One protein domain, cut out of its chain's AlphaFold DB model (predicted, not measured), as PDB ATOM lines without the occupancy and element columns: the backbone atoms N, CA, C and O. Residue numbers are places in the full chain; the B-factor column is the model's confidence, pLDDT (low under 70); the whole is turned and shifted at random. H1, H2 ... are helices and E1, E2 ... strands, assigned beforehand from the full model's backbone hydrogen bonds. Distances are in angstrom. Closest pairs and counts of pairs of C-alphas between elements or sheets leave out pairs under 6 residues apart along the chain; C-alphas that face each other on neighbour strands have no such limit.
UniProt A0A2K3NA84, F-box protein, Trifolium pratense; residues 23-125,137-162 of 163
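AT A GLANCE: This is residues 23 to 125 and 137 to 162 of the 163 residues of the protein "F-box protein" of Trifolium pratense (UniProt A0A2K3NA84). Two strongly twisted sheets lie partly face to face with their strands crossed, a sandwich of E1 to E4 and E5 to E9, with E1 and E6 close together. Away from the four-strand sheet, the short helix H1 and the long helix H2 graze the five-strand sheet, and residues 151 to 162 stick out as an arm. The printed part has 129 residues, with nine named strands followed by two named helices; the class is mixed. The antiparallel sheet runs E1 E2 E3 E4, the mixed one E6 E5 E7 E8 E9. The whole is compact, with a radius of gyration of the C-alphas of 15.0 A, and spans 46 by 31 by 27 A.

IN THESE COORDINATES: E1, residues 23 to 28, begins at C-alpha 23 (-15.555, -22.559, 21.470). E2, residues 31 to 37, is 19.0 A long, and E3, residues 44 to 50, 19.2 A. E4 holds residues 55 to 59, E5 65 to 69, E6 74 to 78, E7 89 to 93, E8 101 to 105 and E9 110 to 113. H1 holds residues 118 to 124. H2, residues 140 to 160, is 30.2 A long and ends at C-alpha 160 (-3.440, -44.122, -0.902).

HOW THE PARTS SIT: E1 to E4 form a meander, each strand the antiparallel neighbour of the one before: N 26 and O 33 of E1 and E2 are 2.9 A apart, N 34 and O 47 of E2 and E3 2.8 A, N 48 and O 57 of E3 and E4 2.9 A, within hydrogen-bond range. The closest C-alphas of E1 and E6, Ser 28 and Ser 76, are 5.3 A apart. E6 and E5 are a hairpin, with N 68 and O 75 at 2.8 A. E5 and E7 are parallel, with N 69 and O 91 at 2.8 A. E7, E8 and E9 form a second meander, with N 92 and O 102 at 2.8 A and N 103 and O 112 at 2.8 A. The strands of one sheet stand at 57 degrees to those of the other. H1 only just is on the five-strand sheet, with 5 pairs of C-alphas within 10 A, and only grazes it with residues 120 to 124. H2 only grazes it with residues 143 to 150, and is near E6. H1 and H2 are only just apart, at 8.1 A. In H2 every O i to N i+4 pair is within hydrogen-bond range; in H1 0 of 3 are, beside 3 of 4 O i to N i+3 pairs.

THE WHOLE: The two C-alphas farthest apart, those of Pro 98 and Gln 162, are 47.8 A apart. Residues 126 to 136 are not printed; C-alphas 125 and 137 are 9.1 A apart across this cut. Of the links that are printed whole, none is long. Mean pLDDT of the printed part is 78.5; residues 96 to 98, 122 to 125 and 137 to 162 are under 70.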
ATOM      1  N   LYS A  23     -16.797 -21.825  21.703       85.12
ATOM      2  CA  LYS A  23     -15.555 -22.559  21.470       85.12
ATOM      3  C   LYS A  23     -15.844 -23.618  20.416       85.12
ATOM      4  O   LYS A  23     -16.751 -24.423  20.609       85.12
ATOM      5  N   ARG A  24     -15.111 -23.605  19.308       86.31
ATOM      6  CA  ARG A  24     -15.299 -24.551  18.202       86.31
ATOM      7  C   ARG A  24     -13.971 -25.175  17.822       86.31
ATOM      8  O   ARG A  24     -12.956 -24.485  17.802       86.31
ATOM      9  N   LEU A  25     -13.998 -26.467  17.531       90.69
ATOM     10  CA  LEU A  25     -12.843 -27.207  17.045       90.69
ATOM     11  C   LEU A  25     -12.929 -27.341  15.531       90.69
ATOM     12  O   LEU A  25     -14.019 -27.528  14.988       90.69
ATOM     13  N   VAL A  26     -11.787 -27.249  14.867       91.56
ATOM     14  CA  VAL A  26     -11.672 -27.451  13.426       91.56
ATOM     15  C   VAL A  26     -10.337 -28.107  13.115       91.56
ATOM     16  O   VAL A  26      -9.307 -27.732  13.671       91.56
ATOM     17  N   GLU A  27     -10.365 -29.113  12.251       93.06
ATOM     18  CA  GLU A  27      -9.153 -29.679  11.665       93.06
ATOM     19  C   GLU A  27      -8.709 -28.790  10.498       93.06
ATOM     20  O   GLU A  27      -9.536 -28.301   9.726       93.06
ATOM     21  N   SER A  28      -7.408 -28.531  10.412       92.31
ATOM     22  CA  SER A  28      -6.825 -27.608   9.449       92.31
ATOM     23  C   SER A  28      -5.445 -28.078   8.993       92.31
ATOM     24  O   SER A  28      -4.429 -27.644   9.533       92.31
ATOM     25  N   GLY A  29      -5.399 -28.912   7.955       88.44
ATOM     26  CA  GLY A  29      -4.143 -29.352   7.344       88.44
ATOM     27  C   GLY A  29      -3.331 -30.271   8.254       88.44
ATOM     28  O   GLY A  29      -2.114 -30.134   8.323       88.44
ATOM     29  N   GLY A  30      -4.012 -31.155   8.987       89.25
ATOM     30  CA  GLY A  30      -3.419 -32.065   9.968       89.25
ATOM     31  C   GLY A  30      -3.322 -31.487  11.380       89.25
ATOM     32  O   GLY A  30      -3.130 -32.237  12.330       89.25
ATOM     33  N   ASP A  31      -3.517 -30.178  11.548       92.38
ATOM     34  CA  ASP A  31      -3.536 -29.543  12.862       92.38
ATOM     35  C   ASP A  31      -4.956 -29.451  13.425       92.38
ATOM     36  O   ASP A  31      -5.900 -29.078  12.724       92.38
ATOM     37  N   LEU A  32      -5.109 -29.695  14.729       92.75
ATOM     38  CA  LEU A  32      -6.353 -29.405  15.437       92.75
ATOM     39  C   LEU A  32      -6.323 -27.983  16.005       92.75
ATOM     40  O   LEU A  32      -5.488 -27.652  16.855       92.75
ATOM     41  N   LEU A  33      -7.264 -27.150  15.563       93.62
ATOM     42  CA  LEU A  33      -7.406 -25.766  15.998       93.62
ATOM     43  C   LEU A  33      -8.645 -25.576  16.875       93.62
ATOM     44  O   LEU A  33      -9.718 -26.111  16.598       93.62
ATOM     45  N   LEU A  34      -8.508 -24.755  17.912       91.94
ATOM     46  CA  LEU A  34      -9.596 -24.250  18.738       91.94
ATOM     47  C   LEU A  34      -9.820 -22.775  18.415       91.94
ATOM     48  O   LEU A  34      -8.953 -21.932  18.649       91.94
ATOM     49  N   VAL A  35     -11.012 -22.461  17.925       90.38
ATOM     50  CA  VAL A  35     -11.469 -21.101  17.653       90.38
ATOM     51  C   VAL A  35     -12.376 -20.666  18.789       90.38
ATOM     52  O   VAL A  35     -13.403 -21.290  19.064       90.38
ATOM     53  N   ASN A  36     -11.988 -19.590  19.459       87.75
ATOM     54  CA  ASN A  36     -12.765 -18.972  20.518       87.75
ATOM     55  C   ASN A  36     -13.240 -17.599  20.048       87.75
ATOM     56  O   ASN A  36     -12.412 -16.745  19.719       87.75
ATOM     57  N   THR A  37     -14.555 -17.402  20.023       83.38
ATOM     58  CA  THR A  37     -15.178 -16.161  19.554       83.38
ATOM     59  C   THR A  37     -16.007 -15.517  20.655       83.38
ATOM     60  O   THR A  37     -16.600 -16.191  21.509       83.38
ATOM     61  N   ASP A  38     -16.086 -14.192  20.628       78.94
ATOM     62  CA  ASP A  38     -17.075 -13.464  21.414       78.94
ATOM     63  C   ASP A  38     -18.476 -13.528  20.773       78.94
ATOM     64  O   ASP A  38     -18.702 -14.195  19.758       78.94
ATOM     65  N   LYS A  39     -19.458 -12.887  21.421       74.94
ATOM     66  CA  LYS A  39     -20.848 -12.822  20.940       74.94
ATOM     67  C   LYS A  39     -21.007 -12.004  19.665       74.94
ATOM     68  O   LYS A  39     -21.875 -12.326  18.861       74.94
ATOM     69  N   SER A  40     -20.235 -10.929  19.527       76.50
ATOM     70  CA  SER A  40     -20.318 -10.019  18.383       76.50
ATOM     71  C   SER A  40     -19.617 -10.571  17.142       76.50
ATOM     72  O   SER A  40     -19.891 -10.077  16.051       76.50
ATOM     73  N   LEU A  41     -18.794 -11.623  17.288       77.12
ATOM     74  CA  LEU A  41     -17.925 -12.164  16.239       77.12
ATOM     75  C   LEU A  41     -16.905 -11.124  15.753       77.12
ATOM     76  O   LEU A  41     -16.502 -11.129  14.595       77.12
ATOM     77  N   GLU A  42     -16.496 -10.228  16.650       79.00
ATOM     78  CA  GLU A  42     -15.506  -9.180  16.380       79.00
ATOM     79  C   GLU A  42     -14.136  -9.539  16.952       79.00
ATOM     80  O   GLU A  42     -13.123  -8.959  16.559       79.00
ATOM     81  N   ARG A  43     -14.081 -10.500  17.883       83.56
ATOM     82  CA  ARG A  43     -12.834 -10.953  18.502       83.56
ATOM     83  C   ARG A  43     -12.669 -12.454  18.364       83.56
ATOM     84  O   ARG A  43     -13.525 -13.234  18.784       83.56
ATOM     85  N   PHE A  44     -11.505 -12.832  17.848       87.62
ATOM     86  CA  PHE A  44     -11.096 -14.214  17.647       87.62
ATOM     87  C   PHE A  44      -9.797 -14.491  18.396       87.62
ATOM     88  O   PHE A  44      -8.807 -13.770  18.246       87.62
ATOM     89  N   CYS A  45      -9.791 -15.577  19.162       88.19
ATOM     90  CA  CYS A  45      -8.563 -16.223  19.601       88.19
ATOM     91  C   CYS A  45      -8.478 -17.605  18.977       88.19
ATOM     92  O   CYS A  45      -9.415 -18.401  19.075       88.19
ATOM     93  N   LEU A  46      -7.342 -17.866  18.348       91.19
ATOM     94  CA  LEU A  46      -7.031 -19.132  17.717       91.19
ATOM     95  C   LEU A  46      -6.002 -19.842  18.582       91.19
ATOM     96  O   LEU A  46      -5.074 -19.220  19.094       91.19
ATOM     97  N   PHE A  47      -6.166 -21.144  18.745       91.94
ATOM     98  CA  PHE A  47      -5.193 -21.973  19.428       91.94
ATOM     99  C   PHE A  47      -4.945 -23.227  18.612       91.94
ATOM    100  O   PHE A  47      -5.881 -23.792  18.058       91.94
ATOM    101  N   LYS A  48      -3.699 -23.681  18.583       93.31
ATOM    102  CA  LYS A  48      -3.309 -24.972  18.026       93.31
ATOM    103  C   LYS A  48      -3.079 -25.959  19.165       93.31
ATOM    104  O   LYS A  48      -2.490 -25.589  20.186       93.31
ATOM    105  N   LEU A  49      -3.538 -27.198  19.006       91.75
ATOM    106  CA  LEU A  49      -3.202 -28.265  19.941       91.75
ATOM    107  C   LEU A  49      -1.735 -28.670  19.742       91.75
ATOM    108  O   LEU A  49      -1.336 -29.103  18.665       91.75
ATOM    109  N   ASN A  50      -0.932 -28.543  20.792       90.25
ATOM    110  CA  ASN A  50       0.346 -29.229  20.898       90.25
ATOM    111  C   ASN A  50       0.072 -30.619  21.477       90.25
ATOM    112  O   ASN A  50      -0.118 -30.758  22.686       90.25
ATOM    113  N   GLU A  51       0.028 -31.631  20.613       87.19
ATOM    114  CA  GLU A  51      -0.284 -33.011  21.000       87.19
ATOM    115  C   GLU A  51       0.761 -33.604  21.949       87.19
ATOM    116  O   GLU A  51       0.404 -34.299  22.896       87.19
ATOM    117  N   LYS A  52       2.045 -33.270  21.757       89.62
ATOM    118  CA  LYS A  52       3.144 -33.781  22.593       89.62
ATOM    119  C   LYS A  52       3.009 -33.341  24.046       89.62
ATOM    120  O   LYS A  52       3.297 -34.106  24.958       89.62
ATOM    121  N   GLU A  53       2.591 -32.097  24.254       88.06
ATOM    122  CA  GLU A  53       2.406 -31.531  25.592       88.06
ATOM    123  C   GLU A  53       0.965 -31.627  26.093       88.06
ATOM    124  O   GLU A  53       0.703 -31.247  27.236       88.06
ATOM    125  N   ASN A  54       0.046 -32.089  25.240       83.44
ATOM    126  CA  ASN A  54      -1.397 -32.036  25.431       83.44
ATOM    127  C   ASN A  54      -1.840 -30.661  25.960       83.44
ATOM    128  O   ASN A  54      -2.376 -30.553  27.060       83.44
ATOM    129  N   LYS A  55      -1.527 -29.590  25.214       87.44
ATOM    130  CA  LYS A  55      -1.818 -28.190  25.584       87.44
ATOM    131  C   LYS A  55      -2.227 -27.352  24.382       87.44
ATOM    132  O   LYS A  55      -1.708 -27.529  23.286       87.44
ATOM    133  N   TRP A  56      -3.101 -26.376  24.608       88.56
ATOM    134  CA  TRP A  56      -3.457 -25.372  23.602       88.56
ATOM    135  C   TRP A  56      -2.460 -24.217  23.613       88.56
ATOM    136  O   TRP A  56      -2.275 -23.561  24.639       88.56
ATOM    137  N   VAL A  57      -1.851 -23.945  22.461       91.25
ATOM    138  CA  VAL A  57      -0.896 -22.849  22.262       91.25
ATOM    139  C   VAL A  57      -1.551 -21.774  21.406       91.25
ATOM    140  O   VAL A  57      -2.192 -22.089  20.407       91.25
ATOM    141  N   ASN A  58      -1.422 -20.506  21.805       91.69
ATOM    142  CA  ASN A  58      -1.990 -19.380  21.059       91.69
ATOM    143  C   ASN A  58      -1.404 -19.333  19.642       91.69
ATOM    144  O   ASN A  58      -0.185 -19.341  19.471       91.69
ATOM    145  N   LEU A  59      -2.283 -19.273  18.649       92.69
ATOM    146  CA  LEU A  59      -1.936 -19.218  17.241       92.69
ATOM    147  C   LEU A  59      -2.198 -17.802  16.721       92.69
ATOM    148  O   LEU A  59      -3.319 -17.296  16.763       92.69
ATOM    149  N   THR A  60      -1.150 -17.143  16.238       91.06
ATOM    150  CA  THR A  60      -1.226 -15.751  15.773       91.06
ATOM    151  C   THR A  60      -1.525 -15.624  14.284       91.06
ATOM    152  O   THR A  60      -2.030 -14.579  13.879       91.06
ATOM    153  N   SER A  61      -1.245 -16.668  13.500       94.62
ATOM    154  CA  SER A  61      -1.438 -16.716  12.052       94.62
ATOM    155  C   SER A  61      -1.863 -18.118  11.607       94.62
ATOM    156  O   SER A  61      -1.416 -19.119  12.166       94.62
ATOM    157  N   LEU A  62      -2.717 -18.175  10.591       94.75
ATOM    158  CA  LEU A  62      -3.137 -19.380   9.878       94.75
ATOM    159  C   LEU A  62      -2.270 -19.661   8.633       94.75
ATOM    160  O   LEU A  62      -2.473 -20.672   7.962       94.75
ATOM    161  N   GLY A  63      -1.318 -18.781   8.301       95.00
ATOM    162  CA  GLY A  63      -0.533 -18.878   7.067       95.00
ATOM    163  C   GLY A  63      -1.427 -18.811   5.827       95.00
ATOM    164  O   GLY A  63      -2.250 -17.911   5.710       95.00
ATOM    165  N   ASP A  64      -1.313 -19.785   4.922       95.25
ATOM    166  CA  ASP A  64      -2.159 -19.867   3.718       95.25
ATOM    167  C   ASP A  64      -3.613 -20.284   4.015       95.25
ATOM    168  O   ASP A  64      -4.451 -20.330   3.121       95.25
ATOM    169  N   ARG A  65      -3.951 -20.637   5.260       94.06
ATOM    170  CA  ARG A  65      -5.280 -21.169   5.585       94.06
ATOM    171  C   ARG A  65      -6.309 -20.071   5.835       94.06
ATOM    172  O   ARG A  65      -6.009 -19.003   6.372       94.06
ATOM    173  N   ILE A  66      -7.550 -20.393   5.494       93.62
ATOM    174  CA  ILE A  66      -8.746 -19.593   5.733       93.62
ATOM    175  C   ILE A  66      -9.724 -20.433   6.543       93.62
ATOM    176  O   ILE A  66     -10.009 -21.581   6.199       93.62
ATOM    177  N   LEU A  67     -10.276 -19.843   7.600       93.12
ATOM    178  CA  LEU A  67     -11.381 -20.445   8.339       93.12
ATOM    179  C   LEU A  67     -12.708 -19.864   7.861       93.12
ATOM    180  O   LEU A  67     -12.870 -18.651   7.830       93.12
ATOM    181  N   ILE A  68     -13.676 -20.713   7.533       89.75
ATOM    182  CA  ILE A  68     -15.027 -20.294   7.150       89.75
ATOM    183  C   ILE A  68     -15.976 -20.659   8.288       89.75
ATOM    184  O   ILE A  68     -16.182 -21.833   8.597       89.75
ATOM    185  N   LEU A  69     -16.539 -19.641   8.931       88.50
ATOM    186  CA  LEU A  69     -17.382 -19.739  10.113       88.50
ATOM    187  C   LEU A  69     -18.823 -19.365   9.769       88.50
ATOM    188  O   LEU A  69     -19.078 -18.261   9.298       88.50
ATOM    189  N   GLY A  70     -19.776 -20.231  10.104       82.06
ATOM    190  CA  GLY A  70     -21.201 -19.907  10.030       82.06
ATOM    191  C   GLY A  70     -21.957 -20.260  11.304       82.06
ATOM    192  O   GLY A  70     -21.371 -20.560  12.349       82.06
ATOM    193  N   HIS A  71     -23.287 -20.228  11.253       77.44
ATOM    194  CA  HIS A  71     -24.107 -20.609  12.400       77.44
ATOM    195  C   HIS A  71     -24.064 -22.133  12.617       77.44
ATOM    196  O   HIS A  71     -24.660 -22.894  11.861       77.44
ATOM    197  N   GLY A  72     -23.344 -22.583  13.650       75.88
ATOM    198  CA  GLY A  72     -23.234 -24.001  14.022       75.88
ATOM    199  C   GLY A  72     -22.155 -24.809  13.291       75.88
ATOM    200  O   GLY A  72     -21.918 -25.951  13.664       75.88
ATOM    201  N   TRP A  73     -21.461 -24.234  12.309       81.19
ATOM    202  CA  TRP A  73     -20.409 -24.917  11.549       81.19
ATOM    203  C   TRP A  73     -19.145 -24.062  11.418       81.19
ATOM    204  O   TRP A  73     -19.179 -22.842  11.607       81.19
ATOM    205  N   LEU A  74     -18.019 -24.728  11.168       85.25
ATOM    206  CA  LEU A  74     -16.691 -24.139  11.020       85.25
ATOM    207  C   LEU A  74     -15.837 -25.074  10.158       85.25
ATOM    208  O   LEU A  74     -15.754 -26.265  10.455       85.25
ATOM    209  N   PHE A  75     -15.197 -24.532   9.126       87.19
ATOM    210  CA  PHE A  75     -14.338 -25.281   8.209       87.19
ATOM    211  C   PHE A  75     -13.004 -24.572   8.004       87.19
ATOM    212  O   PHE A  75     -12.926 -23.356   8.159       87.19
ATOM    213  N   SER A  76     -11.978 -25.337   7.641       91.50
ATOM    214  CA  SER A  76     -10.692 -24.819   7.181       91.50
ATOM    215  C   SER A  76     -10.478 -25.204   5.719       91.50
ATOM    216  O   SER A  76     -10.868 -26.295   5.300       91.50
ATOM    217  N   ALA A  77      -9.869 -24.308   4.955       88.94
ATOM    218  CA  ALA A  77      -9.402 -24.536   3.592       88.94
ATOM    219  C   ALA A  77      -8.089 -23.770   3.382       88.94
ATOM    220  O   ALA A  77      -7.787 -22.851   4.145       88.94
ATOM    221  N   SER A  78      -7.278 -24.137   2.389       90.50
ATOM    222  CA  SER A  78      -6.202 -23.232   1.962       90.50
ATOM    223  C   SER A  78      -6.741 -22.162   1.012       90.50
ATOM    224  O   SER A  78      -7.734 -22.378   0.317       90.50
ATOM    225  N   ALA A  79      -6.100 -20.998   0.994       89.44
ATOM    226  CA  ALA A  79      -6.381 -19.946   0.026       89.44
ATOM    227  C   ALA A  79      -6.100 -20.431  -1.398       89.44
ATOM    228  O   ALA A  79      -6.890 -20.180  -2.308       89.44
ATOM    229  N   SER A  80      -5.050 -21.237  -1.550       86.19
ATOM    230  CA  SER A  80      -4.711 -21.914  -2.798       86.19
ATOM    231  C   SER A  80      -5.849 -22.814  -3.311       86.19
ATOM    232  O   SER A  80      -6.227 -22.697  -4.474       86.19
ATOM    233  N   ASP A  81      -6.461 -23.640  -2.448       82.19
ATOM    234  CA  ASP A  81      -7.596 -24.517  -2.811       82.19
ATOM    235  C   ASP A  81      -8.836 -23.719  -3.242       82.19
ATOM    236  O   ASP A  81      -9.667 -24.197  -4.014       82.19
ATOM    237  N   LEU A  82      -8.974 -22.498  -2.721       79.25
ATOM    238  CA  LEU A  82     -10.064 -21.582  -3.035       79.25
ATOM    239  C   LEU A  82      -9.725 -20.632  -4.195       79.25
ATOM    240  O   LEU A  82     -10.553 -19.798  -4.549       79.25
ATOM    241  N   CYS A  83      -8.540 -20.745  -4.801       82.88
ATOM    242  CA  CYS A  83      -8.054 -19.836  -5.842       82.88
ATOM    243  C   CYS A  83      -8.098 -18.352  -5.425       82.88
ATOM    244  O   CYS A  83      -8.338 -17.474  -6.257       82.88
ATOM    245  N   VAL A  84      -7.869 -18.060  -4.142       84.81
ATOM    246  CA  VAL A  84      -7.796 -16.693  -3.613       84.81
ATOM    247  C   VAL A  84      -6.365 -16.364  -3.213       84.81
ATOM    248  O   VAL A  84      -5.632 -17.206  -2.708       84.81
ATOM    249  N   ALA A  85      -5.950 -15.122  -3.457       85.88
ATOM    250  CA  ALA A  85      -4.560 -14.715  -3.258       85.88
ATOM    251  C   ALA A  85      -4.171 -14.557  -1.780       85.88
ATOM    252  O   ALA A  85      -2.987 -14.545  -1.450       85.88
ATOM    253  N   LYS A  86      -5.159 -14.381  -0.897       91.25
ATOM    254  CA  LYS A  86      -4.941 -14.058   0.508       91.25
ATOM    255  C   LYS A  86      -5.379 -15.216   1.397       91.25
ATOM    256  O   LYS A  86      -6.527 -15.634   1.346       91.25
ATOM    257  N   GLY A  87      -4.453 -15.702   2.218       93.56
ATOM    258  CA  GLY A  87      -4.732 -16.572   3.357       93.56
ATOM    259  C   GLY A  87      -4.880 -15.773   4.648       93.56
ATOM    260  O   GLY A  87      -5.184 -14.580   4.641       93.56
ATOM    261  N   ASN A  88      -4.646 -16.430   5.776       96.31
ATOM    262  CA  ASN A  88      -4.613 -15.820   7.100       96.31
ATOM    263  C   ASN A  88      -5.877 -15.024   7.469       96.31
ATOM    264  O   ASN A  88      -5.816 -13.962   8.089       96.31
ATOM    265  N   CYS A  89      -7.044 -15.537   7.084       94.50
ATOM    266  CA  CYS A  89      -8.323 -14.856   7.275       94.50
ATOM    267  C   CYS A  89      -9.383 -15.776   7.885       94.50
ATOM    268  O   CYS A  89      -9.328 -17.002   7.766       94.50
ATOM    269  N   ILE A  90     -10.390 -15.168   8.513       93.38
ATOM    270  CA  ILE A  90     -11.615 -15.849   8.940       93.38
ATOM    271  C   ILE A  90     -12.792 -15.225   8.192       93.38
ATOM    272  O   ILE A  90     -13.098 -14.052   8.379       93.38
ATOM    273  N   ILE A  91     -13.466 -16.004   7.355       91.44
ATOM    274  CA  ILE A  91     -14.683 -15.595   6.656       91.44
ATOM    275  C   ILE A  91     -15.878 -15.940   7.540       91.44
ATOM    276  O   ILE A  91     -16.068 -17.092   7.922       91.44
ATOM    277  N   ILE A  92     -16.696 -14.946   7.864       89.00
ATOM    278  CA  ILE A  92     -17.855 -15.079   8.738       89.00
ATOM    279  C   ILE A  92     -19.112 -14.941   7.903       89.00
ATOM    280  O   ILE A  92     -19.377 -13.889   7.329       89.00
ATOM    281  N   VAL A  93     -19.914 -15.995   7.903       85.31
ATOM    282  CA  VAL A  93     -21.197 -16.072   7.226       85.31
ATOM    283  C   VAL A  93     -22.319 -15.924   8.256       85.31
ATOM    284  O   VAL A  93     -22.619 -16.843   9.019       85.31
ATOM    285  N   ASN A  94     -22.946 -14.751   8.284       79.94
ATOM    286  CA  ASN A  94     -24.064 -14.408   9.151       79.94
ATOM    287  C   ASN A  94     -25.305 -14.025   8.335       79.94
ATOM    288  O   ASN A  94     -25.548 -12.856   8.049       79.94
ATOM    289  N   THR A  95     -26.147 -15.010   8.038       70.06
ATOM    290  CA  THR A  95     -27.388 -14.831   7.264       70.06
ATOM    291  C   THR A  95     -28.460 -13.998   7.976       70.06
ATOM    292  O   THR A  95     -29.498 -13.724   7.386       70.06
ATOM    293  N   MET A  96     -28.239 -13.609   9.236       67.69
ATOM    294  CA  MET A  96     -29.160 -12.762   9.999       67.69
ATOM    295  C   MET A  96     -28.894 -11.262   9.796       67.69
ATOM    296  O   MET A  96     -29.665 -10.443  10.292       67.69
ATOM    297  N   LYS A  97     -27.802 -10.887   9.112       66.50
ATOM    298  CA  LYS A  97     -27.435  -9.491   8.828       66.50
ATOM    299  C   LYS A  97     -27.664  -9.127   7.348       66.50
ATOM    300  O   LYS A  97     -27.582 -10.014   6.500       66.50
ATOM    301  N   PRO A  98     -27.900  -7.835   7.025       65.19
ATOM    302  CA  PRO A  98     -28.069  -7.364   5.642       65.19
ATOM    303  C   PRO A  98     -26.837  -7.608   4.767       65.19
ATOM    304  O   PRO A  98     -26.962  -7.968   3.602       65.19
ATOM    305  N   GLU A  99     -25.652  -7.433   5.350       70.75
ATOM    306  CA  GLU A  99     -24.375  -7.878   4.799       70.75
ATOM    307  C   GLU A  99     -24.076  -9.241   5.425       70.75
ATOM    308  O   GLU A  99     -23.734  -9.290   6.614       70.75
ATOM    309  N   PRO A 100     -24.269 -10.355   4.696       78.19
ATOM    310  CA  PRO A 100     -24.218 -11.668   5.313       78.19
ATOM    311  C   PRO A 100     -22.807 -12.239   5.391       78.19
ATOM    312  O   PRO A 100     -22.634 -13.288   6.003       78.19
ATOM    313  N   VAL A 101     -21.806 -11.597   4.779       85.44
ATOM    314  CA  VAL A 101     -20.431 -12.104   4.763       85.44
ATOM    315  C   VAL A 101     -19.435 -11.020   5.159       85.44
ATOM    316  O   VAL A 101     -19.390  -9.946   4.560       85.44
ATOM    317  N   TYR A 102     -18.614 -11.339   6.155       88.44
ATOM    318  CA  TYR A 102     -17.526 -10.500   6.646       88.44
ATOM    319  C   TYR A 102     -16.213 -11.267   6.585       88.44
ATOM    320  O   TYR A 102     -16.194 -12.494   6.668       88.44
ATOM    321  N   VAL A 103     -15.113 -10.537   6.498       91.75
ATOM    322  CA  VAL A 103     -13.760 -11.075   6.554       91.75
ATOM    323  C   VAL A 103     -13.072 -10.472   7.768       91.75
ATOM    324  O   VAL A 103     -13.020  -9.253   7.931       91.75
ATOM    325  N   PHE A 104     -12.567 -11.332   8.644       92.75
ATOM    326  CA  PHE A 104     -11.663 -10.956   9.716       92.75
ATOM    327  C   PHE A 104     -10.230 -11.257   9.281       92.75
ATOM    328  O   PHE A 104      -9.825 -12.419   9.190       92.75
ATOM    329  N   ASP A 105      -9.480 -10.200   9.010       93.19
ATOM    330  CA  ASP A 105      -8.068 -10.259   8.649       93.19
ATOM    331  C   ASP A 105      -7.223 -10.393   9.924       93.19
ATOM    332  O   ASP A 105      -7.288  -9.536  10.813       93.19
ATOM    333  N   LEU A 106      -6.450 -11.480  10.041       92.94
ATOM    334  CA  LEU A 106      -5.619 -11.741  11.222       92.94
ATOM    335  C   LEU A 106      -4.352 -10.881  11.273       92.94
ATOM    336  O   LEU A 106      -3.865 -10.630  12.379       92.94
ATOM    337  N   ASP A 107      -3.851 -10.415  10.126       93.00
ATOM    338  CA  ASP A 107      -2.692  -9.523  10.038       93.00
ATOM    339  C   ASP A 107      -3.072  -8.120  10.516       93.00
ATOM    340  O   ASP A 107      -2.387  -7.525  11.348       93.00
ATOM    341  N   GLN A 108      -4.215  -7.612  10.044       91.44
ATOM    342  CA  GLN A 108      -4.729  -6.288  10.415       91.44
ATOM    343  C   GLN A 108      -5.541  -6.290  11.715       91.44
ATOM    344  O   GLN A 108      -5.825  -5.225  12.262       91.44
ATOM    345  N   ARG A 109      -5.949  -7.471  12.200       89.75
ATOM    346  CA  ARG A 109      -6.869  -7.652  13.338       89.75
ATOM    347  C   ARG A 109      -8.169  -6.866  13.166       89.75
ATOM    348  O   ARG A 109      -8.672  -6.263  14.115       89.75
ATOM    349  N   ARG A 110      -8.709  -6.880  11.947       91.00
ATOM    350  CA  ARG A 110      -9.850  -6.053  11.551       91.00
ATOM    351  C   ARG A 110     -10.942  -6.888  10.903       91.00
ATOM    352  O   ARG A 110     -10.678  -7.683  10.007       91.00
ATOM    353  N   LEU A 111     -12.172  -6.648  11.349       91.00
ATOM    354  CA  LEU A 111     -13.384  -7.131  10.705       91.00
ATOM    355  C   LEU A 111     -13.814  -6.127   9.633       91.00
ATOM    356  O   LEU A 111     -13.920  -4.933   9.920       91.00
ATOM    357  N   SER A 112     -14.072  -6.582   8.411       90.81
ATOM    358  CA  SER A 112     -14.651  -5.732   7.363       90.81
ATOM    359  C   SER A 112     -15.629  -6.521   6.490       90.81
ATOM    360  O   SER A 112     -15.545  -7.753   6.437       90.81
ATOM    361  N   PRO A 113     -16.593  -5.854   5.840       88.56
ATOM    362  CA  PRO A 113     -17.475  -6.495   4.871       88.56
ATOM    363  C   PRO A 113     -16.684  -7.157   3.735       88.56
ATOM    364  O   PRO A 113     -15.616  -6.681   3.353       88.56
ATOM    365  N   ILE A 114     -17.214  -8.235   3.146       85.50
ATOM    366  CA  ILE A 114     -16.530  -8.938   2.042       85.50
ATOM    367  C   ILE A 114     -16.277  -8.050   0.810       85.50
ATOM    368  O   ILE A 114     -15.358  -8.318   0.044       85.50
ATOM    369  N   VAL A 115     -17.059  -6.980   0.626       83.44
ATOM    370  CA  VAL A 115     -16.894  -6.039  -0.494       83.44
ATOM    371  C   VAL A 115     -15.546  -5.313  -0.476       83.44
ATOM    372  O   VAL A 115     -15.076  -4.894  -1.530       83.44
ATOM    373  N   ASP A 116     -14.897  -5.230   0.690       88.19
ATOM    374  CA  ASP A 116     -13.556  -4.656   0.837       88.19
ATOM    375  C   ASP A 116     -12.445  -5.640   0.419       88.19
ATOM    376  O   ASP A 116     -11.278  -5.260   0.349       88.19
ATOM    377  N   TYR A 117     -12.806  -6.896   0.126       86.44
ATOM    378  CA  TYR A 117     -11.910  -7.967  -0.310       86.44
ATOM    379  C   TYR A 117     -12.411  -8.578  -1.633       86.44
ATOM    380  O   TYR A 117     -13.065  -9.636  -1.645       86.44
ATOM    381  N   PRO A 118     -12.150  -7.921  -2.777       82.44
ATOM    382  CA  PRO A 118     -12.628  -8.373  -4.084       82.44
ATOM    383  C   PRO A 118     -12.154  -9.790  -4.450       82.44
ATOM    384  O   PRO A 118     -12.860 -10.499  -5.167       82.44
ATOM    385  N   GLU A 119     -11.022 -10.247  -3.915       81.56
ATOM    386  CA  GLU A 119     -10.516 -11.609  -4.094       81.56
ATOM    387  C   GLU A 119     -11.505 -12.674  -3.592       81.56
ATOM    388  O   GLU A 119     -11.744 -13.671  -4.276       81.56
ATOM    389  N   TYR A 120     -12.167 -12.431  -2.457       77.88
ATOM    390  CA  TYR A 120     -13.164 -13.348  -1.904       77.88
ATOM    391  C   TYR A 120     -14.536 -13.169  -2.545       77.88
ATOM    392  O   TYR A 120     -15.350 -14.089  -2.506       77.88
ATOM    393  N   SER A 121     -14.807 -12.021  -3.172       70.81
ATOM    394  CA  SER A 121     -16.099 -11.766  -3.823       70.81
ATOM    395  C   SER A 121     -16.396 -12.795  -4.919       70.81
ATOM    396  O   SER A 121     -17.538 -13.223  -5.068       70.81
ATOM    397  N   SER A 122     -15.367 -13.282  -5.620       68.12
ATOM    398  CA  SER A 122     -15.495 -14.328  -6.646       68.12
ATOM    399  C   SER A 122     -15.998 -15.683  -6.112       68.12
ATOM    400  O   SER A 122     -16.666 -16.417  -6.841       68.12
ATOM    401  N   LEU A 123     -15.751 -15.995  -4.833       69.00
ATOM    402  CA  LEU A 123     -16.218 -17.229  -4.191       69.00
ATOM    403  C   LEU A 123     -17.730 -17.235  -3.950       69.00
ATOM    404  O   LEU A 123     -18.353 -18.295  -3.962       69.00
ATOM    405  N   PHE A 124     -18.316 -16.057  -3.721       66.12
ATOM    406  CA  PHE A 124     -19.725 -15.905  -3.346       66.12
ATOM    407  C   PHE A 124     -20.583 -15.299  -4.464       66.12
ATOM    408  O   PHE A 124     -21.804 -15.438  -4.441       66.12
ATOM    409  N   CYS A 125     -19.964 -14.673  -5.467       54.78
ATOM    410  CA  CYS A 125     -20.623 -14.142  -6.652       54.78
ATOM    411  C   CYS A 125     -20.296 -15.005  -7.876       54.78
ATOM    412  O   CYS A 125     -19.434 -14.655  -8.679       54.78
ATOM    413  N   ILE A 137     -27.603 -14.650  -1.856       41.06
ATOM    414  CA  ILE A 137     -27.884 -16.050  -1.571       41.06
ATOM    415  C   ILE A 137     -26.509 -16.702  -1.573       41.06
ATOM    416  O   ILE A 137     -25.948 -16.971  -2.632       41.06
ATOM    417  N   ILE A 138     -25.930 -16.894  -0.387       48.06
ATOM    418  CA  ILE A 138     -24.823 -17.835  -0.231       48.06
ATOM    419  C   ILE A 138     -25.391 -19.171  -0.683       48.06
ATOM    420  O   ILE A 138     -26.194 -19.787   0.022       48.06
ATOM    421  N   ASP A 139     -25.066 -19.550  -1.911       49.38
ATOM    422  CA  ASP A 139     -25.590 -20.756  -2.512       49.38
ATOM    423  C   ASP A 139     -25.124 -21.939  -1.655       49.38
ATOM    424  O   ASP A 139     -23.930 -22.241  -1.559       49.38
ATOM    425  N   TYR A 140     -26.075 -22.601  -0.989       50.34
ATOM    426  CA  TYR A 140     -25.823 -23.809  -0.208       50.34
ATOM    427  C   TYR A 140     -25.139 -24.891  -1.059       50.34
ATOM    428  O   TYR A 140     -24.478 -25.762  -0.497       50.34
ATOM    429  N   ALA A 141     -25.242 -24.834  -2.393       45.75
ATOM    430  CA  ALA A 141     -24.500 -25.695  -3.302       45.75
ATOM    431  C   ALA A 141     -22.985 -25.447  -3.260       45.75
ATOM    432  O   ALA A 141     -22.234 -26.408  -3.373       45.75
ATOM    433  N   ILE A 142     -22.513 -24.214  -3.036       54.53
ATOM    434  CA  ILE A 142     -21.074 -23.904  -2.924       54.53
ATOM    435  C   ILE A 142     -20.521 -24.423  -1.595       54.53
ATOM    436  O   ILE A 142     -19.491 -25.090  -1.584       54.53
ATOM    437  N   LEU A 143     -21.242 -24.225  -0.486       53.22
ATOM    438  CA  LEU A 143     -20.898 -24.850   0.799       53.22
ATOM    439  C   LEU A 143     -20.931 -26.382   0.707       53.22
ATOM    440  O   LEU A 143     -20.023 -27.041   1.207       53.22
ATOM    441  N   ARG A 144     -21.923 -26.964   0.019       52.88
ATOM    442  CA  ARG A 144     -21.960 -28.410  -0.248       52.88
ATOM    443  C   ARG A 144     -20.821 -28.878  -1.144       52.88
ATOM    444  O   ARG A 144     -20.340 -29.979  -0.920       52.88
ATOM    445  N   LEU A 145     -20.381 -28.080  -2.114       52.56
ATOM    446  CA  LEU A 145     -19.257 -28.420  -2.982       52.56
ATOM    447  C   LEU A 145     -17.935 -28.362  -2.211       52.56
ATOM    448  O   LEU A 145     -17.157 -29.296  -2.314       52.56
ATOM    449  N   ILE A 146     -17.723 -27.349  -1.364       57.94
ATOM    450  CA  ILE A 146     -16.552 -27.271  -0.471       57.94
ATOM    451  C   ILE A 146     -16.536 -28.468   0.493       57.94
ATOM    452  O   ILE A 146     -15.500 -29.104   0.681       57.94
ATOM    453  N   LEU A 147     -17.690 -28.834   1.060       57.34
ATOM    454  CA  LEU A 147     -17.812 -30.016   1.918       57.34
ATOM    455  C   LEU A 147     -17.583 -31.325   1.157       57.34
ATOM    456  O   LEU A 147     -16.895 -32.205   1.667       57.34
ATOM    457  N   ALA A 148     -18.128 -31.452  -0.053       56.41
ATOM    458  CA  ALA A 148     -17.959 -32.632  -0.894       56.41
ATOM    459  C   ALA A 148     -16.504 -32.786  -1.358       56.41
ATOM    460  O   ALA A 148     -15.962 -33.882  -1.269       56.41
ATOM    461  N   CYS A 149     -15.850 -31.701  -1.772       49.56
ATOM    462  CA  CYS A 149     -14.442 -31.700  -2.159       49.56
ATOM    463  C   CYS A 149     -13.545 -32.086  -0.979       49.56
ATOM    464  O   CYS A 149     -12.744 -33.001  -1.118       49.56
ATOM    465  N   ASN A 150     -13.742 -31.497   0.205       53.00
ATOM    466  CA  ASN A 150     -12.957 -31.858   1.390       53.00
ATOM    467  C   ASN A 150     -13.183 -33.312   1.839       53.00
ATOM    468  O   ASN A 150     -12.254 -33.949   2.338       53.00
ATOM    469  N   LEU A 151     -14.392 -33.861   1.659       53.03
ATOM    470  CA  LEU A 151     -14.668 -35.268   1.951       53.03
ATOM    471  C   LEU A 151     -13.987 -36.192   0.926       53.03
ATOM    472  O   LEU A 151     -13.376 -37.185   1.316       53.03
ATOM    473  N   ILE A 152     -14.027 -35.848  -0.364       49.72
ATOM    474  CA  ILE A 152     -13.398 -36.625  -1.444       49.72
ATOM    475  C   ILE A 152     -11.873 -36.648  -1.287       49.72
ATOM    476  O   ILE A 152     -11.288 -37.728  -1.344       49.72
ATOM    477  N   THR A 153     -11.234 -35.508  -1.008       46.38
ATOM    478  CA  THR A 153      -9.776 -35.437  -0.814       46.38
ATOM    479  C   THR A 153      -9.330 -36.286   0.376       46.38
ATOM    480  O   THR A 153      -8.412 -37.090   0.242       46.38
ATOM    481  N   LYS A 154     -10.055 -36.228   1.505       46.44
ATOM    482  CA  LYS A 154      -9.777 -37.083   2.675       46.44
ATOM    483  C   LYS A 154      -9.968 -38.571   2.389       46.44
ATOM    484  O   LYS A 154      -9.220 -39.396   2.906       46.44
ATOM    485  N   THR A 155     -10.951 -38.927   1.561       43.38
ATOM    486  CA  THR A 155     -11.189 -40.331   1.187       43.38
ATOM    487  C   THR A 155     -10.085 -40.847   0.256       43.38
ATOM    488  O   THR A 155      -9.645 -41.984   0.399       43.38
ATOM    489  N   PHE A 156      -9.592 -40.010  -0.661       41.41
ATOM    490  CA  PHE A 156      -8.512 -40.357  -1.587       41.41
ATOM    491  C   PHE A 156      -7.150 -40.484  -0.884       41.41
ATOM    492  O   PHE A 156      -6.412 -41.432  -1.143       41.41
ATOM    493  N   GLU A 157      -6.831 -39.585   0.051       45.72
ATOM    494  CA  GLU A 157      -5.617 -39.685   0.878       45.72
ATOM    495  C   GLU A 157      -5.633 -40.931   1.776       45.72
ATOM    496  O   GLU A 157      -4.624 -41.625   1.880       45.72
ATOM    497  N   TYR A 158      -6.787 -41.275   2.360       37.97
ATOM    498  CA  TYR A 158      -6.942 -42.489   3.169       37.97
ATOM    499  C   TYR A 158      -6.720 -43.776   2.359       37.97
ATOM    500  O   TYR A 158      -6.084 -44.706   2.850       37.97
ATOM    501  N   ILE A 159      -7.205 -43.830   1.114       43.56
ATOM    502  CA  ILE A 159      -7.022 -44.998   0.240       43.56
ATOM    503  C   ILE A 159      -5.549 -45.158  -0.167       43.56
ATOM    504  O   ILE A 159      -5.031 -46.268  -0.106       43.56
ATOM    505  N   ASN A 160      -4.855 -44.066  -0.504       42.06
ATOM    506  CA  ASN A 160      -3.440 -44.122  -0.902       42.06
ATOM    507  C   ASN A 160      -2.473 -44.387   0.268       42.06
ATOM    508  O   ASN A 160      -1.356 -44.833   0.043       42.06
ATOM    509  N   LEU A 161      -2.877 -44.128   1.517       48.28
ATOM    510  CA  LEU A 161      -2.100 -44.491   2.712       48.28
ATOM    511  C   LEU A 161      -2.227 -45.979   3.092       48.28
ATOM    512  O   LEU A 161      -1.526 -46.433   3.995       48.28
ATOM    513  N   GLN A 162      -3.139 -46.724   2.462       47.00
ATOM    514  CA  GLN A 162      -3.382 -48.152   2.712       47.00
ATOM    515  C   GLN A 162      -2.963 -49.056   1.533       47.00
ATOM    516  O   GLN A 162      -3.169 -50.268   1.609       47.00
TER     517      GLN A 162